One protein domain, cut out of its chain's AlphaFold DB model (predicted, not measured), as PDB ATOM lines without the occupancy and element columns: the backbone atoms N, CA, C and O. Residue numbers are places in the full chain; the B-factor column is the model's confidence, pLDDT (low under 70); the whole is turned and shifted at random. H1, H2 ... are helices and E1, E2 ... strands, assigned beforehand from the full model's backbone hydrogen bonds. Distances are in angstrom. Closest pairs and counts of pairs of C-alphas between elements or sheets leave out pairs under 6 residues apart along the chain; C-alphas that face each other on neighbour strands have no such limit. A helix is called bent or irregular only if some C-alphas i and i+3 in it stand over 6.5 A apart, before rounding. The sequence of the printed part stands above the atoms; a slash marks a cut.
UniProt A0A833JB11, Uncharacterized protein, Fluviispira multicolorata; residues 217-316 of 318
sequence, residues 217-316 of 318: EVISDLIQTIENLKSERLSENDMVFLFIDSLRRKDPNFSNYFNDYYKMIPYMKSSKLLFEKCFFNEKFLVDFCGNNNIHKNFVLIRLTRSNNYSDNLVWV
ATOM      1  N   GLU A 217     191.395 119.770 221.280       78.38
ATOM      2  CA  GLU A 217     191.087 119.809 222.703       78.38
ATOM      3  C   GLU A 217     190.102 120.932 223.037       78.38
ATOM      4  O   GLU A 217     189.197 120.723 223.844       78.38
ATOM      5  N   VAL A 218     190.236 122.100 222.400       85.56
ATOM      6  CA  VAL A 218     189.306 123.228 222.569       85.56
ATOM      7  C   VAL A 218     187.932 122.894 221.985       85.56
ATOM      8  O   VAL A 218     186.916 123.183 222.613       85.56
ATOM      9  N   ILE A 219     187.883 122.281 220.796       83.50
ATOM     10  CA  ILE A 219     186.621 121.904 220.141       83.50
ATOM     11  C   ILE A 219     185.874 120.854 220.964       83.50
ATOM     12  O   ILE A 219     184.683 121.020 221.223       83.50
ATOM     13  N   SER A 220     186.559 119.798 221.400       83.31
ATOM     14  CA  SER A 220     185.944 118.741 222.206       83.31
ATOM     15  C   SER A 220     185.435 119.282 223.544       83.31
ATOM     16  O   SER A 220     184.327 118.947 223.960       83.31
ATOM     17  N   ASP A 221     186.190 120.175 224.195       89.81
ATOM     18  CA  ASP A 221     185.766 120.841 225.435       89.81
ATOM     19  C   ASP A 221     184.520 121.717 225.227       89.81
ATOM     20  O   ASP A 221     183.580 121.669 226.029       89.81
ATOM     21  N   LEU A 222     184.475 122.466 224.121       93.00
ATOM     22  CA  LEU A 222     183.324 123.282 223.740       93.00
ATOM     23  C   LEU A 222     182.079 122.417 223.512       93.00
ATOM     24  O   LEU A 222     181.026 122.702 224.080       93.00
ATOM     25  N   ILE A 223     182.182 121.366 222.696       90.94
ATOM     26  CA  ILE A 223     181.044 120.502 222.348       90.94
ATOM     27  C   ILE A 223     180.529 119.777 223.581       90.94
ATOM     28  O   ILE A 223     179.326 119.775 223.828       90.94
ATOM     29  N   GLN A 224     181.429 119.226 224.398       91.00
ATOM     30  CA  GLN A 224     181.052 118.603 225.660       91.00
ATOM     31  C   GLN A 224     180.357 119.600 226.595       91.00
ATOM     32  O   GLN A 224     179.389 119.242 227.265       91.00
ATOM     33  N   THR A 225     180.809 120.855 226.634       92.50
ATOM     34  CA  THR A 225     180.133 121.907 227.402       92.50
ATOM     35  C   THR A 225     178.724 122.158 226.861       92.50
ATOM     36  O   THR A 225     177.780 122.168 227.646       92.50
ATOM     37  N   ILE A 226     178.562 122.295 225.541       92.12
ATOM     38  CA  ILE A 226     177.264 122.530 224.890       92.12
ATOM     39  C   ILE A 226     176.293 121.367 225.124       92.12
ATOM     40  O   ILE A 226     175.154 121.605 225.511       92.12
ATOM     41  N   GLU A 227     176.729 120.120 224.944       89.56
ATOM     42  CA  GLU A 227     175.889 118.929 225.151       89.56
ATOM     43  C   GLU A 227     175.427 118.778 226.608       89.56
ATOM     44  O   GLU A 227     174.345 118.251 226.867       89.56
ATOM     45  N   ASN A 228     176.222 119.267 227.564       90.19
ATOM     46  CA  ASN A 228     175.878 119.256 228.985       90.19
ATOM     47  C   ASN A 228     174.983 120.430 229.408       90.19
ATOM     48  O   ASN A 228     174.415 120.405 230.508       90.19
ATOM     49  N   LEU A 229     174.844 121.469 228.577       88.50
ATOM     50  CA  LEU A 229     173.917 122.559 228.855       88.50
ATOM     51  C   LEU A 229     172.485 122.041 228.717       88.50
ATOM     52  O   LEU A 229     172.075 121.531 227.683       88.50
ATOM     53  N   LYS A 230     171.670 122.259 229.750       68.75
ATOM     54  CA  LYS A 230     170.226 121.961 229.713       68.75
ATOM     55  C   LYS A 230     169.427 122.917 228.806       68.75
ATOM     56  O   LYS A 230     168.202 122.859 228.810       68.75
ATOM     57  N   SER A 231     170.091 123.836 228.100       73.38
ATOM     58  CA  SER A 231     169.440 124.829 227.242       73.38
ATOM     59  C   SER A 231     169.121 124.236 225.873       73.38
ATOM     60  O   SER A 231     169.983 123.628 225.247       73.38
ATOM     61  N   GLU A 232     167.907 124.464 225.369       72.62
ATOM     62  CA  GLU A 232     167.515 124.024 224.023       72.62
ATOM     63  C   GLU A 232     168.035 124.940 222.904       72.62
ATOM     64  O   GLU A 232     168.032 124.541 221.735       72.62
ATOM     65  N   ARG A 233     168.454 126.169 223.240       88.25
ATOM     66  CA  ARG A 233     168.925 127.180 222.282       88.25
ATOM     67  C   ARG A 233     170.125 127.953 222.818       88.25
ATOM     68  O   ARG A 233     170.196 128.234 224.015       88.25
ATOM     69  N   LEU A 234     171.043 128.297 221.922       89.56
ATOM     70  CA  LEU A 234     172.219 129.124 222.187       89.56
ATOM     71  C   LEU A 234     172.357 130.155 221.068       89.56
ATOM     72  O   LEU A 234     172.363 129.794 219.888       89.56
ATOM     73  N   SER A 235     172.485 131.429 221.437       88.56
ATOM     74  CA  SER A 235     172.785 132.484 220.470       88.56
ATOM     75  C   SER A 235     174.253 132.427 220.026       88.56
ATOM     76  O   SER A 235     175.090 131.783 220.665       88.56
ATOM     77  N   GLU A 236     174.590 133.143 218.949       83.75
ATOM     78  CA  GLU A 236     175.980 133.277 218.483       83.75
ATOM     79  C   GLU A 236     176.885 133.848 219.584       83.75
ATOM     80  O   GLU A 236     177.987 133.354 219.804       83.75
ATOM     81  N   ASN A 237     176.388 134.828 220.344       82.69
ATOM     82  CA  ASN A 237     177.127 135.426 221.454       82.69
ATOM     83  C   ASN A 237     177.393 134.415 222.574       82.69
ATOM     84  O   ASN A 237     178.513 134.352 223.081       82.69
ATOM     85  N   ASP A 238     176.394 133.608 222.943       83.69
ATOM     86  CA  ASP A 238     176.559 132.573 223.972       83.69
ATOM     87  C   ASP A 238     177.622 131.557 223.544       83.69
ATOM     88  O   ASP A 238     178.504 131.203 224.326       83.69
ATOM     89  N   MET A 239     177.582 131.139 222.275       86.25
ATOM     90  CA  MET A 239     178.574 130.237 221.696       86.25
ATOM     91  C   MET A 239     179.979 130.849 221.741       86.25
ATOM     92  O   MET A 239     180.909 130.180 222.191       86.25
ATOM     93  N   VAL A 240     180.137 132.121 221.359       84.69
ATOM     94  CA  VAL A 240     181.429 132.829 221.408       84.69
ATOM     95  C   VAL A 240     181.990 132.866 222.829       84.69
ATOM     96  O   VAL A 240     183.179 132.609 223.022       84.69
ATOM     97  N   PHE A 241     181.164 133.131 223.845       84.25
ATOM     98  CA  PHE A 241     181.625 133.119 225.237       84.25
ATOM     99  C   PHE A 241     182.054 131.724 225.701       84.25
ATOM    100  O   PHE A 241     183.113 131.593 226.319       84.25
ATOM    101  N   LEU A 242     181.285 130.685 225.367       86.69
ATOM    102  CA  LEU A 242     181.651 129.294 225.665       86.69
ATOM    103  C   LEU A 242     182.941 128.882 224.944       86.69
ATOM    104  O   LEU A 242     183.775 128.166 225.505       86.69
ATOM    105  N   PHE A 243     183.132 129.358 223.716       87.81
ATOM    106  CA  PHE A 243     184.325 129.100 222.922       87.81
ATOM    107  C   PHE A 243     185.565 129.773 223.514       87.81
ATOM    108  O   PHE A 243     186.597 129.125 223.675       87.81
ATOM    109  N   ILE A 244     185.456 131.044 223.912       84.75
ATOM    110  CA  ILE A 244     186.525 131.769 224.611       84.75
ATOM    111  C   ILE A 244     186.870 131.086 225.939       84.75
ATOM    112  O   ILE A 244     188.049 130.972 226.273       84.75
ATOM    113  N   ASP A 245     185.877 130.615 226.696       84.69
ATOM    114  CA  ASP A 245     186.134 129.883 227.939       84.69
ATOM    115  C   ASP A 245     186.893 128.574 227.671       84.69
ATOM    116  O   ASP A 245     187.910 128.298 228.309       84.69
ATOM    117  N   SER A 246     186.479 127.824 226.646       88.69
ATOM    118  CA  SER A 246     187.159 126.596 226.213       88.69
ATOM    119  C   SER A 246     188.608 126.869 225.785       88.69
ATOM    120  O   SER A 246     189.525 126.152 226.193       88.69
ATOM    121  N   LEU A 247     188.848 127.957 225.043       87.19
ATOM    122  CA  LEU A 247     190.191 128.411 224.669       87.19
ATOM    123  C   LEU A 247     191.053 128.712 225.895       87.19
ATOM    124  O   LEU A 247     192.176 128.226 225.987       87.19
ATOM    125  N   ARG A 248     190.529 129.443 226.883       86.38
ATOM    126  CA  ARG A 248     191.271 129.751 228.119       86.38
ATOM    127  C   ARG A 248     191.625 128.505 228.930       86.38
ATOM    128  O   ARG A 248     192.649 128.508 229.607       86.38
ATOM    129  N   ARG A 249     190.786 127.465 228.888       85.75
ATOM    130  CA  ARG A 249     191.019 126.201 229.605       85.75
ATOM    131  C   ARG A 249     192.007 125.276 228.896       85.75
ATOM    132  O   ARG A 249     192.706 124.527 229.577       85.75
ATOM    133  N   LYS A 250     192.027 125.276 227.559       86.06
ATOM    134  CA  LYS A 250     192.734 124.262 226.754       86.06
ATOM    135  C   LYS A 250     193.921 124.791 225.945       86.06
ATOM    136  O   LYS A 250     194.781 123.989 225.598       86.06
ATOM    137  N   ASP A 251     194.018 126.097 225.704       83.19
ATOM    138  CA  ASP A 251     195.166 126.747 225.062       83.19
ATOM    139  C   ASP A 251     195.929 127.617 226.089       83.19
ATOM    140  O   ASP A 251     195.506 128.736 226.404       83.19
ATOM    141  N   PRO A 252     197.075 127.138 226.619       75.88
ATOM    142  CA  PRO A 252     197.853 127.846 227.640       75.88
ATOM    143  C   PRO A 252     198.344 129.228 227.198       75.88
ATOM    144  O   PRO A 252     198.579 130.099 228.037       75.88
ATOM    145  N   ASN A 253     198.505 129.440 225.889       76.50
ATOM    146  CA  ASN A 253     199.039 130.679 225.334       76.50
ATOM    147  C   ASN A 253     197.942 131.691 224.990       76.50
ATOM    148  O   ASN A 253     198.246 132.873 224.822       76.50
ATOM    149  N   PHE A 254     196.674 131.271 224.948       80.25
ATOM    150  CA  PHE A 254     195.560 132.115 224.513       80.25
ATOM    151  C   PHE A 254     195.374 133.380 225.361       80.25
ATOM    152  O   PHE A 254     195.029 134.441 224.840       80.25
ATOM    153  N   SER A 255     195.679 133.321 226.661       77.12
ATOM    154  CA  SER A 255     195.606 134.499 227.543       77.12
ATOM    155  C   SER A 255     196.512 135.650 227.074       77.12
ATOM    156  O   SER A 255     196.196 136.812 227.320       77.12
ATOM    157  N   ASN A 256     197.596 135.350 226.347       75.00
ATOM    158  CA  ASN A 256     198.499 136.353 225.775       75.00
ATOM    159  C   ASN A 256     197.946 136.994 224.490       75.00
ATOM    160  O   ASN A 256     198.487 137.997 224.026       75.00
ATOM    161  N   TYR A 257     196.891 136.423 223.901       73.75
ATOM    162  CA  TYR A 257     196.297 136.876 222.641       73.75
ATOM    163  C   TYR A 257     195.066 137.753 222.852       73.75
ATOM    164  O   TYR A 257     194.729 138.532 221.971       73.75
ATOM    165  N   PHE A 258     194.446 137.709 224.035       70.19
ATOM    166  CA  PHE A 258     193.193 138.415 224.326       70.19
ATOM    167  C   PHE A 258     193.257 139.937 224.094       70.19
ATOM    168  O   PHE A 258     192.262 140.551 223.721       70.19
ATOM    169  N   ASN A 259     194.437 140.540 224.274       70.81
ATOM    170  CA  ASN A 259     194.667 141.975 224.071       70.81
ATOM    171  C   ASN A 259     195.256 142.316 222.687       70.81
ATOM    172  O   ASN A 259     195.511 143.486 222.405       70.81
ATOM    173  N   ASP A 260     195.492 141.321 221.832       74.94
ATOM    174  CA  ASP A 260     196.047 141.487 220.488       74.94
ATOM    175  C   ASP A 260     194.975 141.148 219.447       74.94
ATOM    176  O   ASP A 260     194.732 139.986 219.115       74.94
ATOM    177  N   TYR A 261     194.327 142.195 218.927       69.88
ATOM    178  CA  TYR A 261     193.237 142.071 217.958       69.88
ATOM    179  C   TYR A 261     193.605 141.178 216.767       69.88
ATOM    180  O   TYR A 261     192.794 140.358 216.342       69.88
ATOM    181  N   TYR A 262     194.830 141.286 216.248       67.06
ATOM    182  CA  TYR A 262     195.242 140.525 215.070       67.06
ATOM    183  C   TYR A 262     195.410 139.037 215.377       67.06
ATOM    184  O   TYR A 262     195.026 138.204 214.558       67.06
ATOM    185  N   LYS A 263     195.899 138.692 216.573       71.81
ATOM    186  CA  LYS A 263     196.001 137.294 217.020       71.81
ATOM    187  C   LYS A 263     194.650 136.672 217.370       71.81
ATOM    188  O   LYS A 263     194.530 135.453 217.363       71.81
ATOM    189  N   MET A 264     193.626 137.486 217.636       70.38
ATOM    190  CA  MET A 264     192.262 137.022 217.913       70.38
ATOM    191  C   MET A 264     191.461 136.668 216.651       70.38
ATOM    192  O   MET A 264     190.542 135.849 216.732       70.38
ATOM    193  N   ILE A 265     191.797 137.241 215.487       70.38
ATOM    194  CA  ILE A 265     191.054 137.045 214.225       70.38
ATOM    195  C   ILE A 265     190.861 135.557 213.865       70.38
ATOM    196  O   ILE A 265     189.723 135.180 213.561       70.38
ATOM    197  N   PRO A 266     191.898 134.694 213.903       70.56
ATOM    198  CA  PRO A 266     191.743 133.271 213.599       70.56
ATOM    199  C   PRO A 266     190.735 132.564 214.513       70.56
ATOM    200  O   PRO A 266     189.889 131.808 214.037       70.56
ATOM    201  N   TYR A 267     190.753 132.860 215.813       79.50
ATOM    202  CA  TYR A 267     189.840 132.264 216.791       79.50
ATOM    203  C   TYR A 267     188.404 132.778 216.632       79.50
ATOM    204  O   TYR A 267     187.453 132.000 216.705       79.50
ATOM    205  N   MET A 268     188.218 134.068 216.334       75.19
ATOM    206  CA  MET A 268     186.893 134.623 216.026       75.19
ATOM    207  C   MET A 268     186.271 133.941 214.801       75.19
ATOM    208  O   MET A 268     185.087 133.600 214.808       75.19
ATOM    209  N   LYS A 269     187.078 133.686 213.763       74.56
ATOM    210  CA  LYS A 269     186.647 132.937 212.576       74.56
ATOM    211  C   LYS A 269     186.289 131.487 212.911       74.56
ATOM    212  O   LYS A 269     185.292 131.000 212.388       74.56
ATOM    213  N   SER A 270     187.037 130.824 213.797       81.62
ATOM    214  CA  SER A 270     186.710 129.470 214.283       81.62
ATOM    215  C   SER A 270     185.369 129.426 214.998       81.62
ATOM    216  O   SER A 270     184.532 128.588 214.672       81.62
ATOM    217  N   SER A 271     185.139 130.361 215.921       83.44
ATOM    218  CA  SER A 271     183.876 130.470 216.653       83.44
ATOM    219  C   SER A 271     182.695 130.650 215.701       83.44
ATOM    220  O   SER A 271     181.703 129.929 215.794       83.44
ATOM    221  N   LYS A 272     182.832 131.573 214.743       81.50
ATOM    222  CA  LYS A 272     181.805 131.845 213.740       81.50
ATOM    223  C   LYS A 272     181.538 130.634 212.847       81.50
ATOM    224  O   LYS A 272     180.385 130.266 212.655       81.50
ATOM    225  N   LEU A 273     182.589 129.989 212.341       82.31
ATOM    226  CA  LEU A 273     182.463 128.804 211.493       82.31
ATOM    227  C   LEU A 273     181.741 127.664 212.226       82.31
ATOM    228  O   LEU A 273     180.849 127.034 211.662       82.31
ATOM    229  N   LEU A 274     182.110 127.405 213.481       83.56
ATOM    230  CA  LEU A 274     181.449 126.404 214.314       83.56
ATOM    231  C   LEU A 274     179.974 126.759 214.535       83.56
ATOM    232  O   LEU A 274     179.120 125.886 214.400       83.56
ATOM    233  N   PHE A 275     179.653 128.025 214.816       86.94
ATOM    234  CA  PHE A 275     178.265 128.453 214.986       86.94
ATOM    235  C   PHE A 275     177.443 128.248 213.705       86.94
ATOM    236  O   PHE A 275     176.425 127.560 213.727       86.94
ATOM    237  N   GLU A 276     177.921 128.757 212.568       86.69
ATOM    238  CA  GLU A 276     177.220 128.680 211.278       86.69
ATOM    239  C   GLU A 276     176.957 127.245 210.803       86.69
ATOM    240  O   GLU A 276     175.990 126.998 210.085       86.69
ATOM    241  N   LYS A 277     177.831 126.298 211.160       87.44
ATOM    242  CA  LYS A 277     177.732 124.906 210.703       87.44
ATOM    243  C   LYS A 277     177.059 123.973 211.699       87.44
ATOM    244  O   LYS A 277     176.443 122.996 211.282       87.44
ATOM    245  N   CYS A 278     177.165 124.257 212.993       89.00
ATOM    246  CA  CYS A 278     176.639 123.387 214.040       89.00
ATOM    247  C   CYS A 278     175.305 123.831 214.616       89.00
ATOM    248  O   CYS A 278     174.745 123.109 215.442       89.00
ATOM    249  N   PHE A 279     174.791 124.988 214.205       90.75
ATOM    250  CA  PHE A 279     173.529 125.509 214.700       90.75
ATOM    251  C   PHE A 279     172.557 125.775 213.558       90.75
ATOM    252  O   PHE A 279     172.899 126.361 212.534       90.75
ATOM    253  N   PHE A 280     171.305 125.378 213.766       90.38
ATOM    254  CA  PHE A 280     170.188 125.745 212.903       90.38
ATOM    255  C   PHE A 280     169.091 126.360 213.763       90.38
ATOM    256  O   PHE A 280     168.598 125.714 214.688       90.38
ATOM    257  N   ASN A 281     168.714 127.611 213.478       88.81
ATOM    258  CA  ASN A 281     167.792 128.390 214.312       88.81
ATOM    259  C   ASN A 281     168.180 128.353 215.803       88.81
ATOM    260  O   ASN A 281     167.352 128.015 216.648       88.81
ATOM    261  N   GLU A 282     169.457 128.631 216.103       89.19
ATOM    262  CA  GLU A 282     170.035 128.641 217.465       89.19
ATOM    263  C   GLU A 282     170.029 127.280 218.184       89.19
ATOM    264  O   GLU A 282     170.463 127.176 219.330       89.19
ATOM    265  N   LYS A 283     169.569 126.210 217.527       91.25
ATOM    266  CA  LYS A 283     169.575 124.857 218.078       91.25
ATOM    267  C   LYS A 283     170.824 124.108 217.632       91.25
ATOM    268  O   LYS A 283     171.107 124.038 216.436       91.25
ATOM    269  N   PHE A 284     171.529 123.510 218.590       92.19
ATOM    270  CA  PHE A 284     172.713 122.701 218.318       92.19
ATOM    271  C   PHE A 284     172.346 121.397 217.595       92.19
ATOM    272  O   PHE A 284     171.471 120.640 218.026       92.19
ATOM    273  N   LEU A 285     173.028 121.133 216.487       89.38
ATOM    274  CA  LEU A 285     172.840 119.963 215.638       89.38
ATOM    275  C   LEU A 285     173.689 118.792 216.152       89.38
ATOM    276  O   LEU A 285     174.706 118.456 215.554       89.38
ATOM    277  N   VAL A 286     173.275 118.155 217.252       86.69
ATOM    278  CA  VAL A 286     174.009 117.036 217.894       86.69
ATOM    279  C   VAL A 286     174.340 115.903 216.909       86.69
ATOM    280  O   VAL A 286     175.437 115.344 216.933       86.69
ATOM    281  N   ASP A 287     173.440 115.602 215.972       79.75
ATOM    282  CA  ASP A 287     173.660 114.544 214.976       79.75
ATOM    283  C   ASP A 287     174.791 114.868 213.980       79.75
ATOM    284  O   ASP A 287     175.373 113.961 213.388       79.75
ATOM    285  N   PHE A 288     175.147 116.147 213.824       79.75
ATOM    286  CA  PHE A 288     176.202 116.611 212.916       79.75
ATOM    287  C   PHE A 288     177.464 117.051 213.663       79.75
ATOM    288  O   PHE A 288     178.577 116.747 213.243       79.75
ATOM    289  N   CYS A 289     177.296 117.746 214.781       84.81
ATOM    290  CA  CYS A 289     178.377 118.396 215.510       84.81
ATOM    291  C   CYS A 289     178.554 117.903 216.940       84.81
ATOM    292  O   CYS A 289     179.418 118.414 217.644       84.81
ATOM    293  N   GLY A 290     177.769 116.924 217.386       82.38
ATOM    294  CA  GLY A 290     177.986 116.308 218.689       82.38
ATOM    295  C   GLY A 290     179.334 115.592 218.765       82.38
ATOM    296  O   GLY A 290     179.973 115.334 217.739       82.38
ATOM    297  N   ASN A 291     179.752 115.219 219.972       79.31
ATOM    298  CA  ASN A 291     181.073 114.624 220.229       79.31
ATOM    299  C   ASN A 291     181.367 113.415 219.322       79.31
ATOM    300  O   ASN A 291     182.475 113.241 218.818       79.31
ATOM    301  N   ASN A 292     180.337 112.619 219.028       74.62
ATOM    302  CA  ASN A 292     180.450 111.424 218.192       74.62
ATOM    303  C   ASN A 292     180.423 111.701 216.678       74.62
ATOM    304  O   ASN A 292     180.613 110.772 215.894       74.62
ATOM    305  N   ASN A 293     180.147 112.933 216.242       70.50
ATOM    306  CA  ASN A 293     179.898 113.256 214.831       70.50
ATOM    307  C   ASN A 293     180.715 114.438 214.299       70.50
ATOM    308  O   ASN A 293     180.963 114.478 213.095       70.50
ATOM    309  N   ILE A 294     181.193 115.343 215.159       72.12
ATOM    310  CA  ILE A 294     181.945 116.542 214.758       72.12
ATOM    311  C   ILE A 294     183.130 116.207 213.839       72.12
ATOM    312  O   ILE A 294     183.352 116.898 212.851       72.12
ATOM    313  N   HIS A 295     183.815 115.084 214.071       60.28
ATOM    314  CA  HIS A 295     184.963 114.621 213.280       60.28
ATOM    315  C   HIS A 295     184.652 114.257 211.831       60.28
ATOM    316  O   HIS A 295     185.551 114.192 210.998       60.28
ATOM    317  N   LYS A 296     183.385 113.979 211.523       61.53
ATOM    318  CA  LYS A 296     182.945 113.677 210.156       61.53
ATOM    319  C   LYS A 296     182.800 114.948 209.328       61.53
ATOM    320  O   LYS A 296     182.817 114.883 208.105       61.53
ATOM    321  N   ASN A 297     182.635 116.085 210.000       58.19
ATOM    322  CA  ASN A 297     182.252 117.347 209.390       58.19
ATOM    323  C   ASN A 297     183.304 118.449 209.573       58.19
ATOM    324  O   ASN A 297     183.365 119.371 208.762       58.19
ATOM    325  N   PHE A 298     184.156 118.333 210.589       63.78
ATOM    326  CA  PHE A 298     185.270 119.227 210.860       63.78
ATOM    327  C   PHE A 298     186.589 118.472 210.915       63.78
ATOM    328  O   PHE A 298     186.704 117.425 211.551       63.78
ATOM    329  N   VAL A 299     187.594 119.056 210.274       52.72
ATOM    330  CA  VAL A 299     188.966 118.559 210.239       52.72
ATOM    331  C   VAL A 299     189.902 119.661 210.717       52.72
ATOM    332  O   VAL A 299     189.743 120.826 210.349       52.72
ATOM    333  N   LEU A 300     190.893 119.279 211.520       53.25
ATOM    334  CA  LEU A 300     191.991 120.149 211.915       53.25
ATOM    335  C   LEU A 300     193.232 119.859 211.087       53.25
ATOM    336  O   LEU A 300     193.645 118.708 210.938       53.25
ATOM    337  N   ILE A 301     193.838 120.925 210.580       48.94
ATOM    338  CA  ILE A 301     195.036 120.878 209.750       48.94
ATOM    339  C   ILE A 301     196.160 121.573 210.496       48.94
ATOM    340  O   ILE A 301     196.166 122.799 210.627       48.94
ATOM    341  N   ARG A 302     197.126 120.782 210.962       51.72
ATOM    342  CA  ARG A 302     198.307 121.303 211.642       51.72
ATOM    343  C   ARG A 302     199.373 121.722 210.637       51.72
ATOM    344  O   ARG A 302     199.982 120.871 209.988       51.72
ATOM    345  N   LEU A 303     199.653 123.016 210.552       49.81
ATOM    346  CA  LEU A 303     200.821 123.540 209.847       49.81
ATOM    347  C   LEU A 303     201.991 123.585 210.830       49.81
ATOM    348  O   LEU A 303     201.888 124.210 211.878       49.81
ATOM    349  N   THR A 304     203.094 122.900 210.522       45.78
ATOM    350  CA  THR A 304     204.282 122.852 211.394       45.78
ATOM    351  C   THR A 304     205.446 123.585 210.736       45.78
ATOM    352  O   THR A 304     205.772 123.321 209.580       45.78
ATOM    353  N   ARG A 305     206.103 124.481 211.478       47.78
ATOM    354  CA  ARG A 305     207.283 125.235 211.040       47.78
ATOM    355  C   ARG A 305     208.367 125.195 212.097       47.78
ATOM    356  O   ARG A 305     208.226 125.867 213.109       47.78
ATOM    357  N   SER A 306     209.474 124.505 211.826       45.88
ATOM    358  CA  SER A 306     210.676 124.426 212.681       45.88
ATOM    359  C   SER A 306     210.385 124.192 214.178       45.88
ATOM    360  O   SER A 306     210.445 123.054 214.622       45.88
ATOM    361  N   ASN A 307     210.023 125.237 214.937       44.16
ATOM    362  CA  ASN A 307     209.744 125.196 216.377       44.16
ATOM    363  C   ASN A 307     208.300 125.585 216.766       44.16
ATOM    364  O   ASN A 307     208.018 125.731 217.952       44.16
ATOM    365  N   ASN A 308     207.397 125.805 215.806       50.50
ATOM    366  CA  ASN A 308     206.023 126.240 216.060       50.50
ATOM    367  C   ASN A 308     205.015 125.462 215.203       50.50
ATOM    368  O   ASN A 308     205.370 124.918 214.154       50.50
ATOM    369  N   TYR A 309     203.758 125.420 215.635       58.34
ATOM    370  CA  TYR A 309     202.667 124.846 214.857       58.34
ATOM    371  C   TYR A 309     201.373 125.645 215.029       58.34
ATOM    372  O   TYR A 309     201.159 126.272 216.064       58.34
ATOM    373  N   SER A 310     200.502 125.589 214.024       57.56
ATOM    374  CA  SER A 310     199.152 126.151 214.067       57.56
ATOM    375  C   SER A 310     198.130 125.110 213.626       57.56
ATOM    376  O   SER A 310     198.326 124.425 212.623       57.56
ATOM    377  N   ASP A 311     197.040 124.979 214.385       62.78
ATOM    378  CA  ASP A 311     195.923 124.086 214.067       62.78
ATOM    379  C   ASP A 311     194.808 124.876 213.397       62.78
ATOM    380  O   ASP A 311     194.231 125.775 214.004       62.78
ATOM    381  N   ASN A 312     194.509 124.536 212.145       60.97
ATOM    382  CA  ASN A 312     193.577 125.275 211.304       60.97
ATOM    383  C   ASN A 312     192.298 124.458 211.107       60.97
ATOM    384  O   ASN A 312     192.349 123.315 210.647       60.97
ATOM    385  N   LEU A 313     191.154 125.036 211.457       62.44
ATOM    386  CA  LEU A 313     189.849 124.390 211.418       62.44
ATOM    387  C   LEU A 313     189.191 124.530 210.050       62.44
ATOM    388  O   LEU A 313     188.994 125.632 209.536       62.44
ATOM    389  N   VAL A 314     188.794 123.390 209.490       58.25
ATOM    390  CA  VAL A 314     188.174 123.289 208.170       58.25
ATOM    391  C   VAL A 314     186.872 122.507 208.260       58.25
ATOM    392  O   VAL A 314     186.817 121.423 208.835       58.25
ATOM    393  N   TRP A 315     185.820 123.050 207.649       62.75
ATOM    394  CA  TRP A 315     184.564 122.343 207.422       62.75
ATOM    395  C   TRP A 315     184.661 121.480 206.156       62.75
ATOM    396  O   TRP A 315     184.999 121.986 205.086       62.75
ATOM    397  N   VAL A 316     184.332 120.195 206.276       49.72
ATOM    398  CA  VAL A 316     184.339 119.202 205.184       49.72
ATOM    399  C   VAL A 316     183.008 118.456 205.032       49.72
ATOM    400  O   VAL A 316     182.887 117.616 204.142       49.72
TER     401      VAL A 316
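AT A GLANCE: This is residues 217 to 316 of the 318 residues of an uncharacterized protein of Fluviispira multicolorata (UniProt A0A833JB11). What does the model look like? Three helices, H1, H2 and H3, make a body in which H2 packs on both of the others at steep angles, and a long two-stranded hairpin, E1 and E2, passes H3 with its tip, residues 304 to 309, sticking out free. The short helices H4 and H5 step from the end of H3 to the hairpin. How large and of what make-up is it? The printed part has 100 residues, with five named helices and then two named strands along the chain; the class is mixed, helices and strands, the order E1 - E2 antiparallel. The whole is compact, with a radius of gyration of the C-alphas of 13.6 A, and only just elongated, spanning 42 by 28 by 19 A.

HOW THE PARTS SIT: How is the sheet paired? E1, residues 298 to 305, and E2, residues 308 to 315, are an antiparallel hairpin at 157 degrees, with N 301 and O 312 within hydrogen-bond range at 2.8 A. Which helix comes nearest to E2's inner stretch? The closest C-alphas of E2 and H3, residues 261 to 278, are those of Leu 313 and Ser 270, 6.6 A apart. How do the longer helices meet? H3, with residues 268 to 275 alone, touches H2, residues 236 to 250, at a steep tilt of 62 degrees, opposite ways, the closest C-alphas being those of Ser 271 and Val 240, 5.8 A apart. H2 touches H1, residues 217 to 228, at a steep tilt of 52 degrees, opposite ways, closest at the C-alphas of Ser 246 and Val 218, 5.4 A; H1 and H3 are near each other, and H1 is apart from E1 and E2. What of the short helices and the backbones? H4, residues 286 to 289, only just touches H3, at its residue 278 alone, with 3 pairs of C-alphas within 8 A, the closest those of Cys 289 and Cys 278 at 5.5 A, and touches H5, residues 294 to 297, only at the corner, closest at the C-alphas of Phe 288 and Ile 294, 6.0 A. Every O i to N i+4 pair is within hydrogen-bond range in H1 and H2, and 12 of 14 in H3; H4 and H5 are too short for such a pair.

IN THESE COORDINATES: Where do the strands run? E1 is 22.8 A long and E2 23.5 A, ending at C-alpha 315 (184.564, 122.343, 207.422). Where are the helices? H1, 16.5 A, begins at C-alpha 217 (191.087, 119.809, 222.703); H2 is 20.7 A, H4 5.2 A and H5 5.4 A. H3, 25.3 A, is only just irregular: C-alphas 263 and 266 are 6.8 A apart.

THE WHOLE: How far does it reach? The two C-alphas farthest apart, those of Glu 232 and Ser 306, are 44.6 A apart. Are there cuts or long links? The printed part has no cut, and no link is long. Where is confidence low? The pLDDT is under 70 at residue 230, residues 261 to 262 and residues 295 to 316.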